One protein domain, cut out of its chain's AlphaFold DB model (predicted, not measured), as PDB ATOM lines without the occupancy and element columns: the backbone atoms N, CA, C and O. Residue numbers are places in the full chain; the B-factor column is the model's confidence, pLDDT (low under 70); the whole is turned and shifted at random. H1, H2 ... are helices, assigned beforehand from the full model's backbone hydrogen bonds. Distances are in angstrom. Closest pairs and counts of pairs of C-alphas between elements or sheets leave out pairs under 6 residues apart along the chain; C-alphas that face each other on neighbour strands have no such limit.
ATOM      1  N   THR A  25     -46.383  44.608  15.065       85.06
ATOM      2  CA  THR A  25     -45.230  45.522  14.945       85.06
ATOM      3  C   THR A  25     -44.067  44.921  14.138       85.06
ATOM      4  O   THR A  25     -43.323  45.645  13.480       85.06
ATOM      5  N   PHE A  26     -43.879  43.596  14.175       89.44
ATOM      6  CA  PHE A  26     -42.883  42.930  13.332       89.44
ATOM      7  C   PHE A  26     -43.190  43.066  11.832       89.44
ATOM      8  O   PHE A  26     -42.277  43.361  11.067       89.44
ATOM      9  N   LEU A  27     -44.445  42.872  11.418       90.38
ATOM     10  CA  LEU A  27     -44.863  42.965  10.017       90.38
ATOM     11  C   LEU A  27     -44.847  44.411   9.520       90.38
ATOM     12  O   LEU A  27     -44.363  44.655   8.425       90.38
ATOM     13  N   GLU A  28     -45.254  45.365  10.356       88.56
ATOM     14  CA  GLU A  28     -45.123  46.798  10.057       88.56
ATOM     15  C   GLU A  28     -43.654  47.187   9.834       88.56
ATOM     16  O   GLU A  28     -43.301  47.860   8.874       88.56
ATOM     17  N   ARG A  29     -42.744  46.703  10.688       90.88
ATOM     18  CA  ARG A  29     -41.307  46.965  10.515       90.88
ATOM     19  C   ARG A  29     -40.715  46.261   9.307       90.88
ATOM     20  O   ARG A  29     -39.786  46.795   8.710       90.88
ATOM     21  N   LEU A  30     -41.185  45.049   9.008       90.81
ATOM     22  CA  LEU A  30     -40.798  44.313   7.810       90.81
ATOM     23  C   LEU A  30     -41.212  45.096   6.565       90.81
ATOM     24  O   LEU A  30     -40.426  45.192   5.626       90.81
ATOM     25  N   ASP A  31     -42.395  45.697   6.593       92.38
ATOM     26  CA  ASP A  31     -42.897  46.566   5.542       92.38
ATOM     27  C   ASP A  31     -42.066  47.842   5.378       92.38
ATOM     28  O   ASP A  31     -41.695  48.185   4.270       92.38
ATOM     29  N   GLU A  32     -41.602  48.473   6.456       90.19
ATOM     30  CA  GLU A  32     -40.810  49.716   6.389       90.19
ATOM     31  C   GLU A  32     -39.297  49.522   6.117       90.19
ATOM     32  O   GLU A  32     -38.517  50.481   6.176       90.19
ATOM     33  N   MET A  33     -38.828  48.293   5.856       94.06
ATOM     34  CA  MET A  33     -37.390  48.018   5.738       94.06
ATOM     35  C   MET A  33     -36.710  48.797   4.602       94.06
ATOM     36  O   MET A  33     -36.972  48.602   3.416       94.06
ATOM     37  N   SER A  34     -35.716  49.610   4.964       90.94
ATOM     38  CA  SER A  34     -34.862  50.318   4.010       90.94
ATOM     39  C   SER A  34     -33.822  49.408   3.342       90.94
ATOM     40  O   SER A  34     -33.578  48.284   3.773       90.94
ATOM     41  N   ASP A  35     -33.142  49.938   2.321       93.81
ATOM     42  CA  ASP A  35     -32.014  49.287   1.627       93.81
ATOM     43  C   ASP A  35     -32.378  48.002   0.854       93.81
ATOM     44  O   ASP A  35     -31.520  47.207   0.462       93.81
ATOM     45  N   ARG A  36     -33.671  47.815   0.560       91.25
ATOM     46  CA  ARG A  36     -34.144  46.753  -0.330       91.25
ATOM     47  C   ARG A  36     -33.790  47.047  -1.785       91.25
ATOM     48  O   ARG A  36     -33.867  48.179  -2.267       91.25
ATOM     49  N   TYR A  37     -33.466  45.988  -2.527       93.62
ATOM     50  CA  TYR A  37     -33.249  46.111  -3.966       93.62
ATOM     51  C   TYR A  37     -34.533  46.536  -4.686       93.62
ATOM     52  O   TYR A  37     -34.494  47.464  -5.482       93.62
ATOM     53  N   VAL A  38     -35.675  45.922  -4.398       93.50
ATOM     54  CA  VAL A  38     -37.002  46.420  -4.783       93.50
ATOM     55  C   VAL A  38     -37.851  46.380  -3.533       93.50
ATOM     56  O   VAL A  38     -37.754  45.422  -2.771       93.50
ATOM     57  N   ASP A  39     -38.650  47.417  -3.333       91.62
ATOM     58  CA  ASP A  39     -39.683  47.374  -2.319       91.62
ATOM     59  C   ASP A  39     -40.830  46.494  -2.815       91.62
ATOM     60  O   ASP A  39     -41.467  46.834  -3.812       91.62
ATOM     61  N   ASN A  40     -40.967  45.305  -2.235       91.31
ATOM     62  CA  ASN A  40     -41.882  44.250  -2.673       91.31
ATOM     63  C   ASN A  40     -42.704  43.678  -1.510       91.31
ATOM     64  O   ASN A  40     -43.189  42.547  -1.596       91.31
ATOM     65  N   CYS A  41     -42.757  44.411  -0.408       92.50
ATOM     66  CA  CYS A  41     -43.528  44.082   0.772       92.50
ATOM     67  C   CYS A  41     -44.555  45.195   0.947       92.50
ATOM     68  O   CYS A  41     -44.230  46.339   0.665       92.50
ATOM     69  N   ASP A  42     -45.764  44.817   1.343       93.38
ATOM     70  CA  ASP A  42     -46.810  45.731   1.794       93.38
ATOM     71  C   ASP A  42     -47.389  45.133   3.083       93.38
ATOM     72  O   ASP A  42     -47.459  43.900   3.229       93.38
ATOM     73  N   PHE A  43     -47.808  45.982   4.016       92.19
ATOM     74  CA  PHE A  43     -48.562  45.587   5.194       92.19
ATOM     75  C   PHE A  43     -49.760  46.507   5.412       92.19
ATOM     76  O   PHE A  43     -49.646  47.720   5.581       92.19
ATOM     77  N   PHE A  44     -50.929  45.889   5.557       90.38
ATOM     78  CA  PHE A  44     -52.131  46.546   6.045       90.38
ATOM     79  C   PHE A  44     -52.818  45.671   7.092       90.38
ATOM     80  O   PHE A  44     -52.707  44.444   7.094       90.38
ATOM     81  N   SER A  45     -53.568  46.313   7.980       88.00
ATOM     82  CA  SER A  45     -54.353  45.647   9.016       88.00
ATOM     83  C   SER A  45     -55.822  46.019   8.892       88.00
ATOM     84  O   SER A  45     -56.150  47.181   8.643       88.00
ATOM     85  N   LEU A  46     -56.699  45.052   9.142       85.25
ATOM     86  CA  LEU A  46     -58.139  45.255   9.261       85.25
ATOM     87  C   LEU A  46     -58.568  44.961  10.698       85.25
ATOM     88  O   LEU A  46     -58.071  44.016  11.306       85.25
ATOM     89  N   GLU A  47     -59.492  45.762  11.224       84.25
ATOM     90  CA  GLU A  47     -60.093  45.526  12.545       84.25
ATOM     91  C   GLU A  47     -60.971  44.267  12.538       84.25
ATOM     92  O   GLU A  47     -60.971  43.506  13.501       84.25
ATOM     93  N   ASP A  48     -61.668  44.024  11.425       86.56
ATOM     94  CA  ASP A  48     -62.565  42.887  11.241       86.56
ATOM     95  C   ASP A  48     -62.421  42.298   9.823       86.56
ATOM     96  O   ASP A  48     -63.151  42.677   8.901       86.56
ATOM     97  N   PRO A  49     -61.438  41.406   9.602       84.50
ATOM     98  CA  PRO A  49     -61.192  40.805   8.294       84.50
ATOM     99  C   PRO A  49     -62.277  39.805   7.870       84.50
ATOM    100  O   PRO A  49     -62.308  39.423   6.702       84.50
ATOM    101  N   GLU A  50     -63.162  39.371   8.774       91.06
ATOM    102  CA  GLU A  50     -64.278  38.480   8.428       91.06
ATOM    103  C   GLU A  50     -65.435  39.244   7.766       91.06
ATOM    104  O   GLU A  50     -66.238  38.646   7.051       91.06
ATOM    105  N   ASN A  51     -65.505  40.566   7.963       93.75
ATOM    106  CA  ASN A  51     -66.609  41.412   7.506       93.75
ATOM    107  C   ASN A  51     -66.189  42.454   6.450       93.75
ATOM    108  O   ASN A  51     -66.693  43.577   6.432       93.75
ATOM    109  N   ILE A  52     -65.302  42.069   5.529       93.44
ATOM    110  CA  ILE A  52     -64.938  42.847   4.333       93.44
ATOM    111  C   ILE A  52     -65.360  42.102   3.060       93.44
ATOM    112  O   ILE A  52     -65.342  40.876   3.006       93.44
ATOM    113  N   ALA A  53     -65.753  42.829   2.010       96.19
ATOM    114  CA  ALA A  53     -66.069  42.206   0.727       96.19
ATOM    115  C   ALA A  53     -64.794  41.714   0.024       96.19
ATOM    116  O   ALA A  53     -63.821  42.461  -0.069       96.19
ATOM    117  N   ASP A  54     -64.832  40.523  -0.584       94.94
ATOM    118  CA  ASP A  54     -63.685  39.922  -1.290       94.94
ATOM    119  C   ASP A  54     -63.006  40.875  -2.276       94.94
ATOM    120  O   ASP A  54     -61.781  40.931  -2.362       94.94
ATOM    121  N   LYS A  55     -63.800  41.652  -3.022       95.88
ATOM    122  CA  LYS A  55     -63.265  42.630  -3.974       95.88
ATOM    123  C   LYS A  55     -62.432  43.703  -3.270       95.88
ATOM    124  O   LYS A  55     -61.385  44.079  -3.777       95.88
ATOM    125  N   GLU A  56     -62.915  44.213  -2.146       93.00
ATOM    126  CA  GLU A  56     -62.228  45.263  -1.394       93.00
ATOM    127  C   GLU A  56     -60.960  44.716  -0.738       93.00
ATOM    128  O   GLU A  56     -59.907  45.337  -0.836       93.00
ATOM    129  N   LEU A  57     -61.026  43.505  -0.177       91.69
ATOM    130  CA  LEU A  57     -59.844  42.809   0.327       91.69
ATOM    131  C   LEU A  57     -58.803  42.581  -0.780       91.69
ATOM    132  O   LEU A  57     -57.613  42.793  -0.564       91.69
ATOM    133  N   TYR A  58     -59.241  42.186  -1.978       94.31
ATOM    134  CA  TYR A  58     -58.354  42.001  -3.125       94.31
ATOM    135  C   TYR A  58     -57.731  43.318  -3.598       94.31
ATOM    136  O   TYR A  58     -56.541  43.353  -3.908       94.31
ATOM    137  N   ASP A  59     -58.511  44.401  -3.631       93.62
ATOM    138  CA  ASP A  59     -58.006  45.732  -3.968       93.62
ATOM    139  C   ASP A  59     -56.926  46.173  -2.957       93.62
ATOM    140  O   ASP A  59     -55.880  46.660  -3.380       93.62
ATOM    141  N   LEU A  60     -57.124  45.922  -1.652       91.75
ATOM    142  CA  LEU A  60     -56.127  46.195  -0.608       91.75
ATOM    143  C   LEU A  60     -54.844  45.375  -0.805       91.75
ATOM    144  O   LEU A  60     -53.763  45.955  -0.838       91.75
ATOM    145  N   LEU A  61     -54.959  44.061  -1.030       90.94
ATOM    146  CA  LEU A  61     -53.815  43.168  -1.279       90.94
ATOM    147  C   LEU A  61     -52.991  43.557  -2.515       90.94
ATOM    148  O   LEU A  61     -51.811  43.224  -2.604       90.94
ATOM    149  N   MET A  62     -53.615  44.215  -3.494       94.56
ATOM    150  CA  MET A  62     -52.987  44.580  -4.765       94.56
ATOM    151  C   MET A  62     -52.538  46.044  -4.827       94.56
ATOM    152  O   MET A  62     -52.065  46.469  -5.884       94.56
ATOM    153  N   THR A  63     -52.658  46.804  -3.733       92.88
ATOM    154  CA  THR A  63     -52.395  48.254  -3.691       92.88
ATOM    155  C   THR A  63     -51.026  48.615  -4.266       92.88
ATOM    156  O   THR A  63     -50.925  49.484  -5.138       92.88
ATOM    157  N   GLU A  64     -49.970  47.920  -3.842       94.06
ATOM    158  CA  GLU A  64     -48.604  48.246  -4.256       94.06
ATOM    159  C   GLU A  64     -48.073  47.445  -5.446       94.06
ATOM    160  O   GLU A  64     -47.095  47.842  -6.090       94.06
ATOM    161  N   TYR A  65     -48.734  46.341  -5.793       94.75
ATOM    162  CA  TYR A  65     -48.282  45.430  -6.840       94.75
ATOM    163  C   TYR A  65     -47.943  46.132  -8.177       94.75
ATOM    164  O   TYR A  65     -46.884  45.851  -8.756       94.75
ATOM    165  N   PRO A  66     -48.736  47.106  -8.679       95.44
ATOM    166  CA  PRO A  66     -48.374  47.862  -9.879       95.44
ATOM    167  C   PRO A  66     -47.047  48.626  -9.758       95.44
ATOM    168  O   PRO A  66     -46.300  48.732 -10.738       95.44
ATOM    169  N   ASN A  67     -46.731  49.154  -8.572       94.12
ATOM    170  CA  ASN A  67     -45.469  49.841  -8.315       94.12
ATOM    171  C   ASN A  67     -44.300  48.850  -8.289       94.12
ATOM    172  O   ASN A  67     -43.275  49.109  -8.924       94.12
ATOM    173  N   TRP A  68     -44.474  47.683  -7.663       94.62
ATOM    174  CA  TRP A  68     -43.464  46.621  -7.669       94.62
ATOM    175  C   TRP A  68     -43.093  46.211  -9.098       94.62
ATOM    176  O   TRP A  68     -41.912  46.149  -9.438       94.62
ATOM    177  N   LEU A  69     -44.086  46.025  -9.981       96.12
ATOM    178  CA  LEU A  69     -43.847  45.707 -11.396       96.12
ATOM    179  C   LEU A  69     -43.064  46.808 -12.119       96.12
ATOM    180  O   LEU A  69     -42.161  46.520 -12.910       96.12
ATOM    181  N   LYS A  70     -43.398  48.076 -11.859       96.50
ATOM    182  CA  LYS A  70     -42.689  49.223 -12.437       96.50
ATOM    183  C   LYS A  70     -41.230  49.255 -11.978       96.50
ATOM    184  O   LYS A  70     -40.335  49.405 -12.810       96.50
ATOM    185  N   LEU A  71     -40.986  49.088 -10.679       96.62
ATOM    186  CA  LEU A  71     -39.641  49.062 -10.105       96.62
ATOM    187  C   LEU A  71     -38.834  47.874 -10.629       96.62
ATOM    188  O   LEU A  71     -37.692  48.053 -11.048       96.62
ATOM    189  N   ALA A  72     -39.434  46.687 -10.691       96.56
ATOM    190  CA  ALA A  72     -38.797  45.487 -11.215       96.56
ATOM    191  C   ALA A  72     -38.355  45.653 -12.679       96.56
ATOM    192  O   ALA A  72     -37.240  45.263 -13.023       96.56
ATOM    193  N   LYS A  73     -39.165  46.306 -13.526       97.19
ATOM    194  CA  LYS A  73     -38.781  46.654 -14.908       97.19
ATOM    195  C   LYS A  73     -37.623  47.650 -14.961       97.19
ATOM    196  O   LYS A  73     -36.645  47.416 -15.664       97.19
ATOM    197  N   ILE A  74     -37.686  48.734 -14.180       97.12
ATOM    198  CA  ILE A  74     -36.599  49.732 -14.101       97.12
ATOM    199  C   ILE A  74     -35.284  49.067 -13.674       97.12
ATOM    200  O   ILE A  74     -34.218  49.375 -14.209       97.12
ATOM    201  N   LYS A  75     -35.369  48.115 -12.741       96.31
ATOM    202  CA  LYS A  75     -34.237  47.348 -12.220       96.31
ATOM    203  C   LYS A  75     -33.878  46.109 -13.045       96.31
ATOM    204  O   LYS A  75     -33.019  45.341 -12.615       96.31
ATOM    205  N   LYS A  76     -34.494  45.936 -14.222       96.31
ATOM    206  CA  LYS A  76     -34.237  44.849 -15.182       96.31
ATOM    207  C   LYS A  76     -34.407  43.436 -14.601       96.31
ATOM    208  O   LYS A  76     -33.749  42.503 -15.047       96.31
TER     209      LYS A  76
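Overview. This is residues 25 to 76 of the 79 residues of the protein "VWA domain-containing protein" of Nostoc sphaeroides CCNUC1 (UniProt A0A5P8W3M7). The printed part is a flat, loose S: H1 lies along one long edge, the chain folds back near residue 36 and runs as a long unnamed strip through the middle, then folds back again near residues 50 to 53 into H2 and H3, which follow one another in a row along the other long edge. The three helices do not pack on one another, and the turn at residues 50 to 56 sticks out at one end. Of the 52 residues printed, 25 are in the three named helices, H1, H2 and H3 in chain order, which is under half; there is no named strand, and the class is all helix. The whole is loose, with a radius of gyration of the C-alphas of 13.2 A, and spans 39 by 25 by 7 A.

Along the chain. H1 is residues 25 to 31, 9.7 A from first to last C-alpha, and begins with C-alpha 25 at (-45.230, 45.522, 14.945). H2 is residues 54 to 61, 10.4 A long, with C-alpha 54 at (-63.685, 39.922, -1.290). H3, residues 65 to 74, is the longest helix at 14.4 A and ends with C-alpha 74 at (-36.599, 49.732, -14.101).

Arrangement. H1 and H2 are apart and joined by a long link of 22 residues, 32 to 53. H2 and H3 are apart too, though a tight link of 3 residues joins them. H1 and H3 are apart. In H1, H2 and H3 every O i to N i+4 pair is within hydrogen-bond range. Residues 50 to 56, of which 54 to 56 belong to H2, stand free.

Size, cuts and confidence. The two C-alphas farthest apart are those of Asn 51 and Lys 76, 39.7 A. The C-alphas of the long link lie 2 to 20 A from the mean of all C-alphas. The printed part has no cut. The mean pLDDT of the printed part is 92.5, and no printed residue is under 70.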